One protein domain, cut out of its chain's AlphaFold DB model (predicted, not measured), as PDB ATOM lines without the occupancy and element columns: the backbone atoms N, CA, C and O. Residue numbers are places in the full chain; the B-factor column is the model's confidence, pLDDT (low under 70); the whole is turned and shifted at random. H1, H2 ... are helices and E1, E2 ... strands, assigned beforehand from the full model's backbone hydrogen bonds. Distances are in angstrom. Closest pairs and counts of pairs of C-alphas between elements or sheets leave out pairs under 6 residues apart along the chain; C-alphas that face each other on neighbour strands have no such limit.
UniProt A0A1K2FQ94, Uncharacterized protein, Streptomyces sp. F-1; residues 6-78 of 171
ATOM      1  N   ASP A   6     148.347 166.299 132.893       61.72
ATOM      2  CA  ASP A   6     149.683 166.731 132.491       61.72
ATOM      3  C   ASP A   6     149.862 168.258 132.472       61.72
ATOM      4  O   ASP A   6     150.987 168.738 132.597       61.72
ATOM      5  N   LEU A   7     148.770 169.019 132.330       57.00
ATOM      6  CA  LEU A   7     148.805 170.479 132.197       57.00
ATOM      7  C   LEU A   7     148.728 171.251 133.518       57.00
ATOM      8  O   LEU A   7     148.827 172.471 133.486       57.00
ATOM      9  N   ILE A   8     148.445 170.578 134.633       59.28
ATOM     10  CA  ILE A   8     148.132 171.218 135.923       59.28
ATOM     11  C   ILE A   8     148.851 170.533 137.087       59.28
ATOM     12  O   ILE A   8     148.272 170.368 138.159       59.28
ATOM     13  N   ARG A   9     150.053 170.007 136.846       71.19
ATOM     14  CA  ARG A   9     150.820 169.219 137.825       71.19
ATOM     15  C   ARG A   9     152.292 169.602 137.906       71.19
ATOM     16  O   ARG A   9     153.065 168.858 138.499       71.19
ATOM     17  N   GLN A  10     152.689 170.702 137.278       74.94
ATOM     18  CA  GLN A  10     154.093 171.072 137.183       74.94
ATOM     19  C   GLN A  10     154.515 171.911 138.380       74.94
ATOM     20  O   GLN A  10     155.407 171.484 139.105       74.94
ATOM     21  N   GLN A  11     153.872 173.055 138.620       76.69
ATOM     22  CA  GLN A  11     154.289 173.983 139.668       76.69
ATOM     23  C   GLN A  11     153.382 173.900 140.890       76.69
ATOM     24  O   GLN A  11     153.867 173.650 141.987       76.69
ATOM     25  N   ASP A  12     152.072 174.042 140.696       81.44
ATOM     26  CA  ASP A  12     151.096 174.077 141.779       81.44
ATOM     27  C   ASP A  12     149.929 173.116 141.489       81.44
ATOM     28  O   ASP A  12     148.828 173.551 141.119       81.44
ATOM     29  N   PRO A  13     150.156 171.792 141.606       83.19
ATOM     30  CA  PRO A  13     149.167 170.779 141.284       83.19
ATOM     31  C   PRO A  13     147.818 170.946 141.985       83.19
ATOM     32  O   PRO A  13     147.723 171.244 143.181       83.19
ATOM     33  N   LEU A  14     146.751 170.611 141.252       88.31
ATOM     34  CA  LEU A  14     145.454 170.356 141.875       88.31
ATOM     35  C   LEU A  14     145.477 169.056 142.671       88.31
ATOM     36  O   LEU A  14     145.962 168.017 142.213       88.31
ATOM     37  N   VAL A  15     144.887 169.120 143.857       87.38
ATOM     38  CA  VAL A  15     144.667 167.960 144.709       87.38
ATOM     39  C   VAL A  15     143.536 167.124 144.094       87.38
ATOM     40  O   VAL A  15     142.479 167.671 143.760       87.38
ATOM     41  N   PRO A  16     143.713 165.802 143.907       85.56
ATOM     42  CA  PRO A  16     142.648 164.956 143.383       85.56
ATOM     43  C   PRO A  16     141.463 164.915 144.360       85.56
ATOM     44  O   PRO A  16     141.672 165.061 145.564       85.56
ATOM     45  N   PRO A  17     140.230 164.617 143.905       85.00
ATOM     46  CA  PRO A  17     139.057 164.592 144.782       85.00
ATOM     47  C   PRO A  17     139.214 163.720 146.037       85.00
ATOM     48  O   PRO A  17     138.736 164.084 147.103       85.00
ATOM     49  N   SER A  18     139.919 162.587 145.933       85.62
ATOM     50  CA  SER A  18     140.191 161.684 147.061       85.62
ATOM     51  C   SER A  18     141.232 162.206 148.057       85.62
ATOM     52  O   SER A  18     141.421 161.592 149.101       85.62
ATOM     53  N   GLY A  19     141.958 163.268 147.705       85.31
ATOM     54  CA  GLY A  19     142.991 163.893 148.528       85.31
ATOM     55  C   GLY A  19     142.578 165.243 149.108       85.31
ATOM     56  O   GLY A  19     143.378 165.844 149.817       85.31
ATOM     57  N   LEU A  20     141.369 165.733 148.802       91.81
ATOM     58  CA  LEU A  20     140.845 166.954 149.406       91.81
ATOM     59  C   LEU A  20     140.744 166.768 150.922       91.81
ATOM     60  O   LEU A  20     140.265 165.738 151.399       91.81
ATOM     61  N   TYR A  21     141.172 167.777 151.670       93.88
ATOM     62  CA  TYR A  21     141.109 167.777 153.125       93.88
ATOM     63  C   TYR A  21     140.749 169.166 153.645       93.88
ATOM     64  O   TYR A  21     140.822 170.163 152.921       93.88
ATOM     65  N   VAL A  22     140.328 169.209 154.906       96.38
ATOM     66  CA  VAL A  22     140.061 170.450 155.628       96.38
ATOM     67  C   VAL A  22     141.210 170.688 156.595       96.38
ATOM     68  O   VAL A  22     141.539 169.807 157.386       96.38
ATOM     69  N   ASP A  23     141.810 171.869 156.510       94.62
ATOM     70  CA  ASP A  23     142.696 172.399 157.541       94.62
ATOM     71  C   ASP A  23     141.852 173.131 158.594       94.62
ATOM     72  O   ASP A  23     140.966 173.909 158.236       94.62
ATOM     73  N   ASP A  24     142.095 172.886 159.882       93.81
ATOM     74  CA  ASP A  24     141.307 173.474 160.976       93.81
ATOM     75  C   ASP A  24     141.546 174.988 161.157       93.81
ATOM     76  O   ASP A  24     140.793 175.669 161.868       93.81
ATOM     77  N   ALA A  25     142.573 175.554 160.512       89.00
ATOM     78  CA  ALA A  25     142.824 176.986 160.505       89.00
ATOM     79  C   ALA A  25     141.612 177.771 159.988       89.00
ATOM     80  O   ALA A  25     140.812 177.300 159.184       89.00
ATOM     81  N   LEU A  26     141.462 179.010 160.470       86.25
ATOM     82  CA  LEU A  26     140.357 179.906 160.100       86.25
ATOM     83  C   LEU A  26     138.944 179.313 160.315       86.25
ATOM     84  O   LEU A  26     137.981 179.792 159.718       86.25
ATOM     85  N   GLY A  27     138.795 178.297 161.175       89.88
ATOM     86  CA  GLY A  27     137.522 177.592 161.366       89.88
ATOM     87  C   GLY A  27     137.183 176.618 160.233       89.88
ATOM     88  O   GLY A  27     136.013 176.279 160.060       89.88
ATOM     89  N   GLY A  28     138.189 176.198 159.462       96.31
ATOM     90  CA  GLY A  28     138.072 175.281 158.340       96.31
ATOM     91  C   GLY A  28     138.471 175.930 157.015       96.31
ATOM     92  O   GLY A  28     137.821 176.873 156.557       96.31
ATOM     93  N   VAL A  29     139.472 175.366 156.343       97.62
ATOM     94  CA  VAL A  29     139.858 175.697 154.965       97.62
ATOM     95  C   VAL A  29     139.872 174.419 154.131       97.62
ATOM     96  O   VAL A  29     140.642 173.505 154.407       97.62
ATOM     97  N   LEU A  30     139.030 174.348 153.095       97.00
ATOM     98  CA  LEU A  30     139.054 173.244 152.135       97.00
ATOM     99  C   LEU A  30     140.237 173.424 151.182       97.00
ATOM    100  O   LEU A  30     140.201 174.305 150.318       97.00
ATOM    101  N   VAL A  31     141.262 172.585 151.317       96.12
ATOM    102  CA  VAL A  31     142.476 172.639 150.495       96.12
ATOM    103  C   VAL A  31     142.260 171.892 149.182       96.12
ATOM    104  O   VAL A  31     141.891 170.717 149.180       96.12
ATOM    105  N   PHE A  32     142.505 172.570 148.056       94.12
ATOM    106  CA  PHE A  32     142.279 172.023 146.708       94.12
ATOM    107  C   PHE A  32     143.495 172.108 145.777       94.12
ATOM    108  O   PHE A  32     143.490 171.501 144.704       94.12
ATOM    109  N   ARG A  33     144.533 172.856 146.153       93.12
ATOM    110  CA  ARG A  33     145.765 173.044 145.375       93.12
ATOM    111  C   ARG A  33     146.948 173.131 146.328       93.12
ATOM    112  O   ARG A  33     146.814 173.706 147.409       93.12
ATOM    113  N   ARG A  34     148.081 172.556 145.936       91.06
ATOM    114  CA  ARG A  34     149.331 172.566 146.708       91.06
ATOM    115  C   ARG A  34     150.489 172.870 145.777       91.06
ATOM    116  O   ARG A  34     150.427 172.532 144.600       91.06
ATOM    117  N   GLU A  35     151.507 173.523 146.299       88.44
ATOM    118  CA  GLU A  35     152.758 173.735 145.582       88.44
ATOM    119  C   GLU A  35     153.508 172.398 145.473       88.44
ATOM    120  O   GLU A  35     153.339 171.514 146.311       88.44
ATOM    121  N   ASN A  36     154.271 172.190 144.401       78.69
ATOM    122  CA  ASN A  36     154.861 170.889 144.065       78.69
ATOM    123  C   ASN A  36     155.915 170.367 145.067       78.69
ATOM    124  O   ASN A  36     156.247 169.179 145.020       78.69
ATOM    125  N   GLN A  37     156.419 171.209 145.972       79.00
ATOM    126  CA  GLN A  37     157.279 170.862 147.107       79.00
ATOM    127  C   GLN A  37     156.522 170.934 148.441       79.00
ATOM    128  O   GLN A  37     157.144 170.895 149.505       79.00
ATOM    129  N   ASP A  38     155.191 171.026 148.393       79.31
ATOM    130  CA  ASP A  38     154.295 171.138 149.540       79.31
ATOM    131  C   ASP A  38     154.623 172.331 150.458       79.31
ATOM    132  O   ASP A  38     154.313 172.313 151.650       79.31
ATOM    133  N   CYS A  39     155.240 173.384 149.909       84.81
ATOM    134  CA  CYS A  39     155.627 174.572 150.671       84.81
ATOM    135  C   CYS A  39     154.490 175.593 150.833       84.81
ATOM    136  O   CYS A  39     154.578 176.478 151.685       84.81
ATOM    137  N   ALA A  40     153.428 175.469 150.034       91.69
ATOM    138  CA  ALA A  40     152.224 176.283 150.123       91.69
ATOM    139  C   ALA A  40     150.977 175.488 149.720       91.69
ATOM    140  O   ALA A  40     151.028 174.575 148.891       91.69
ATOM    141  N   SER A  41     149.840 175.890 150.278       94.62
ATOM    142  CA  SER A  41     148.521 175.311 150.026       94.62
ATOM    143  C   SER A  41     147.529 176.420 149.685       94.62
ATOM    144  O   SER A  41     147.587 177.503 150.259       94.62
ATOM    145  N   TRP A  42     146.579 176.165 148.787       96.81
ATOM    146  CA  TRP A  42     145.467 177.074 148.505       96.81
ATOM    147  C   TRP A  42     144.154 176.410 148.868       96.81
ATOM    148  O   TRP A  42     143.942 175.216 148.615       96.81
ATOM    149  N   GLY A  43     143.245 177.207 149.415       97.06
ATOM    150  CA  GLY A  43     141.971 176.689 149.864       97.06
ATOM    151  C   GLY A  43     140.862 177.719 149.951       97.06
ATOM    152  O   GLY A  43     141.081 178.928 149.872       97.06
ATOM    153  N   ILE A  44     139.648 177.203 150.103       97.94
ATOM    154  CA  ILE A  44     138.433 177.995 150.276       97.94
ATOM    155  C   ILE A  44     138.051 177.947 151.760       97.94
ATOM    156  O   ILE A  44     137.853 176.849 152.289       97.94
ATOM    157  N   PRO A  45     137.914 179.092 152.452       97.81
ATOM    158  CA  PRO A  45     137.399 179.100 153.817       97.81
ATOM    159  C   PRO A  45     135.994 178.485 153.865       97.81
ATOM    160  O   PRO A  45     135.106 178.922 153.127       97.81
ATOM    161  N   LEU A  46     135.752 177.515 154.755       96.94
ATOM    162  CA  LEU A  46     134.468 176.801 154.842       96.94
ATOM    163  C   LEU A  46     133.291 177.742 155.110       96.94
ATOM    164  O   LEU A  46     132.205 177.542 154.579       96.94
ATOM    165  N   ALA A  47     133.517 178.832 155.845       96.56
ATOM    166  CA  ALA A  47     132.510 179.868 156.068       96.56
ATOM    167  C   ALA A  47     131.997 180.530 154.769       96.56
ATOM    168  O   ALA A  47     130.981 181.224 154.791       96.56
ATOM    169  N   ARG A  48     132.715 180.379 153.649       96.31
ATOM    170  CA  ARG A  48     132.396 180.981 152.349       96.31
ATOM    171  C   ARG A  48     132.192 179.952 151.227       96.31
ATOM    172  O   ARG A  48     131.949 180.380 150.107       96.31
ATOM    173  N   ILE A  49     132.258 178.645 151.505       94.75
ATOM    174  CA  ILE A  49     132.255 177.581 150.479       94.75
ATOM    175  C   ILE A  49     130.974 177.529 149.633       94.75
ATOM    176  O   ILE A  49     131.029 177.160 148.468       94.75
ATOM    177  N   GLU A  50     129.840 177.943 150.202       95.94
ATOM    178  CA  GLU A  50     128.527 177.951 149.536       95.94
ATOM    179  C   GLU A  50     128.341 179.130 148.561       95.94
ATOM    180  O   GLU A  50     127.275 179.285 147.968       95.94
ATOM    181  N   GLN A  51     129.332 180.016 148.419       97.06
ATOM    182  CA  GLN A  51     129.279 181.076 147.410       97.06
ATOM    183  C   GLN A  51     129.562 180.493 146.024       97.06
ATOM    184  O   GLN A  51     130.441 179.650 145.882       97.06
ATOM    185  N   ASP A  52     128.884 181.003 144.993       96.31
ATOM    186  CA  ASP A  52     129.069 180.538 143.610       96.31
ATOM    187  C   ASP A  52     130.516 180.700 143.103       96.31
ATOM    188  O   ASP A  52     131.002 179.895 142.309       96.31
ATOM    189  N   ASP A  53     131.205 181.754 143.551       97.38
ATOM    190  CA  ASP A  53     132.585 182.074 143.176       97.38
ATOM    191  C   ASP A  53     133.375 182.525 144.419       97.38
ATOM    192  O   ASP A  53     133.590 183.725 144.619       97.38
ATOM    193  N   PRO A  54     133.724 181.586 145.318       97.94
ATOM    194  CA  PRO A  54     134.193 181.911 146.656       97.94
ATOM    195  C   PRO A  54     135.617 182.487 146.642       97.94
ATOM    196  O   PRO A  54     136.402 182.181 145.739       97.94
ATOM    197  N   PRO A  55     135.996 183.278 147.661       98.06
ATOM    198  CA  PRO A  55     137.366 183.741 147.818       98.06
ATOM    199  C   PRO A  55     138.301 182.590 148.186       98.06
ATOM    200  O   PRO A  55     137.910 181.625 148.848       98.06
ATOM    201  N   VAL A  56     139.567 182.737 147.807       98.12
ATOM    202  CA  VAL A  56     140.629 181.769 148.076       98.12
ATOM    203  C   VAL A  56     141.708 182.407 148.932       98.12
ATOM    204  O   VAL A  56     142.097 183.562 148.736       98.12
ATOM    205  N   VAL A  57     142.210 181.621 149.874       97.75
ATOM    206  CA  VAL A  57     143.379 181.929 150.697       97.75
ATOM    207  C   VAL A  57     144.562 181.074 150.258       97.75
ATOM    208  O   VAL A  57     144.381 179.989 149.702       97.75
ATOM    209  N   VAL A  58     145.768 181.568 150.518       96.25
ATOM    210  CA  VAL A  58     147.015 180.822 150.348       96.25
ATOM    211  C   VAL A  58     147.740 180.735 151.683       96.25
ATOM    212  O   VAL A  58     147.796 181.706 152.439       96.25
ATOM    213  N   GLU A  59     148.269 179.564 151.982       94.12
ATOM    214  CA  GLU A  59     149.150 179.318 153.109       94.12
ATOM    215  C   GLU A  59     150.551 179.829 152.763       94.12
ATOM    216  O   GLU A  59     151.169 179.400 151.790       94.12
ATOM    217  N   SER A  60     151.030 180.781 153.554       83.88
ATOM    218  CA  SER A  60     152.384 181.330 153.484       83.88
ATOM    219  C   SER A  60     153.141 181.017 154.776       83.88
ATOM    220  O   SER A  60     152.560 180.552 155.757       83.88
ATOM    221  N   HIS A  61     154.422 181.389 154.854       79.88
ATOM    222  CA  HIS A  61     155.183 181.322 156.110       79.88
ATOM    223  C   HIS A  61     154.574 182.147 157.263       79.88
ATOM    224  O   HIS A  61     154.915 181.927 158.422       79.88
ATOM    225  N   GLN A  62     153.683 183.097 156.961       82.50
ATOM    226  CA  GLN A  62     152.962 183.907 157.950       82.50
ATOM    227  C   GLN A  62     151.575 183.327 158.295       82.50
ATOM    228  O   GLN A  62     150.804 183.961 159.014       82.50
ATOM    229  N   GLY A  63     151.261 182.129 157.794       90.44
ATOM    230  CA  GLY A  63     149.946 181.503 157.867       90.44
ATOM    231  C   GLY A  63     149.083 181.798 156.639       90.44
ATOM    232  O   GLY A  63     149.569 182.244 155.594       90.44
ATOM    233  N   TRP A  64     147.786 181.530 156.773       95.00
ATOM    234  CA  TRP A  64     146.793 181.733 155.723       95.00
ATOM    235  C   TRP A  64     146.520 183.220 155.481       95.00
ATOM    236  O   TRP A  64     146.076 183.936 156.380       95.00
ATOM    237  N   VAL A  65     146.735 183.671 154.247       95.12
ATOM    238  CA  VAL A  65     146.492 185.051 153.810       95.12
ATOM    239  C   VAL A  65     145.535 185.086 152.613       95.12
ATOM    240  O   VAL A  65     145.463 184.113 151.857       95.12
ATOM    241  N   PRO A  66     144.787 186.185 152.401       95.88
ATOM    242  CA  PRO A  66     143.959 186.345 151.207       95.88
ATOM    243  C   PRO A  66     144.792 186.224 149.925       95.88
ATOM    244  O   PRO A  66     145.833 186.870 149.810       95.88
ATOM    245  N   PHE A  67     144.330 185.419 148.964       96.62
ATOM    246  CA  PHE A  67     145.001 185.245 147.677       96.62
ATOM    247  C   PHE A  67     144.277 186.000 146.559       96.62
ATOM    248  O   PHE A  67     144.801 186.977 146.029       96.62
ATOM    249  N   LEU A  68     143.059 185.568 146.230       97.75
ATOM    250  CA  LEU A  68     142.175 186.197 145.249       97.75
ATOM    251  C   LEU A  68     140.726 186.064 145.726       97.75
ATOM    252  O   LEU A  68     140.326 185.025 146.244       97.75
ATOM    253  N   ASP A  69     139.920 187.097 145.490       97.44
ATOM    254  CA  ASP A  69     138.543 187.166 146.006       97.44
ATOM    255  C   ASP A  69     137.542 186.270 145.261       97.44
ATOM    256  O   ASP A  69     136.378 186.202 145.646       97.44
ATOM    257  N   ARG A  70     137.977 185.606 144.183       97.62
ATOM    258  CA  ARG A  70     137.142 184.755 143.329       97.62
ATOM    259  C   ARG A  70     137.908 183.531 142.850       97.62
ATOM    260  O   ARG A  70     138.976 183.662 142.247       97.62
ATOM    261  N   MET A  71     137.323 182.356 143.035       96.62
ATOM    262  CA  MET A  71     137.815 181.076 142.537       96.62
ATOM    263  C   MET A  71     138.034 181.085 141.018       96.62
ATOM    264  O   MET A  71     139.030 180.556 140.527       96.62
ATOM    265  N   SER A  72     137.153 181.741 140.262       96.94
ATOM    266  CA  SER A  72     137.289 181.917 138.813       96.94
ATOM    267  C   SER A  72     138.611 182.587 138.421       96.94
ATOM    268  O   SER A  72     139.237 182.181 137.442       96.94
ATOM    269  N   LEU A  73     139.084 183.555 139.215       97.38
ATOM    270  CA  LEU A  73     140.377 184.206 139.012       97.38
ATOM    271  C   LEU A  73     141.543 183.301 139.413       97.38
ATOM    272  O   LEU A  73     142.574 183.329 138.749       97.38
ATOM    273  N   VAL A  74     141.379 182.470 140.446       96.69
ATOM    274  CA  VAL A  74     142.390 181.466 140.816       96.69
ATOM    275  C   VAL A  74     142.577 180.438 139.710       96.69
ATOM    276  O   VAL A  74     143.703 180.031 139.452       96.69
ATOM    277  N   TRP A  75     141.515 180.055 139.000       95.31
ATOM    278  CA  TRP A  75     141.652 179.187 137.831       95.31
ATOM    279  C   TRP A  75     142.432 179.840 136.693       95.31
ATOM    280  O   TRP A  75     143.228 179.166 136.040       95.31
ATOM    281  N   VAL A  76     142.230 181.140 136.460       95.75
ATOM    282  CA  VAL A  76     143.027 181.892 135.482       95.75
ATOM    283  C   VAL A  76     144.488 181.944 135.924       95.75
ATOM    284  O   VAL A  76     145.364 181.612 135.133       95.75
ATOM    285  N   GLU A  77     144.753 182.303 137.182       96.19
ATOM    286  CA  GLU A  77     146.104 182.347 137.750       96.19
ATOM    287  C   GLU A  77     146.807 180.988 137.652       96.19
ATOM    288  O   GLU A  77     147.932 180.929 137.168       96.19
ATOM    289  N   LEU A  78     146.122 179.895 138.000       93.62
ATOM    290  CA  LEU A  78     146.637 178.531 137.878       93.62
ATOM    291  C   LEU A  78     147.073 178.229 136.443       93.62
ATOM    292  O   LEU A  78     148.175 177.739 136.221       93.62
TER     293      LEU A  78
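Overview. This is residues 6 to 78 of the 171 residues of an uncharacterized protein of Streptomyces sp. F-1 (UniProt A0A1K2FQ94). One strongly twisted, curled sheet of five strands makes the body, with a short helix, H1, near E4 and E5. The strands form a meander, each the antiparallel neighbour of the one before, in the order E1 E2 E3 E4 E5; H1 follows. The 73 printed residues, under half in named elements, are mixed in class and compact, with a radius of gyration of the C-alphas of 11.5 A and spans of 32 by 25 by 24 A.

Along the chain. After residues 6 to 20, E1 is residues 21 to 23, from C-alpha 21 at (141.109, 167.777, 153.125). E2 is residues 29 to 34, 13.0 A; E3, 41 to 45, 12.3 A; E4, 56 to 60, 12.9 A; E5, 63 to 68, 15.5 A. H1, residues 71 to 78, ends at (146.637, 178.531, 137.878).

Arrangement. Four hairpins have backbone atoms within hydrogen-bond range: E1 and E2, N 29 and O 23, 2.8 A; E2 and E3, N 42 and O 33, 2.8 A; E3 and E4, N 59 and O 41, 2.8 A; E4 and E5, N 65 and O 58, 2.9 A. Edge strands E1 and E5 are apart. H1 is on the sheet at a height of 8.3 A, over none of its strands, but only just: 2 C-alphas fall on E4 and 2 on E5. Every O i to N i+4 pair of H1 is within hydrogen-bond range.

Size, cuts and confidence. The farthest C-alphas, of Asp 6 and Gly 27, are 33.2 A apart. The printed part has no cut and no long link; residues 6 to 8 have pLDDT under 70.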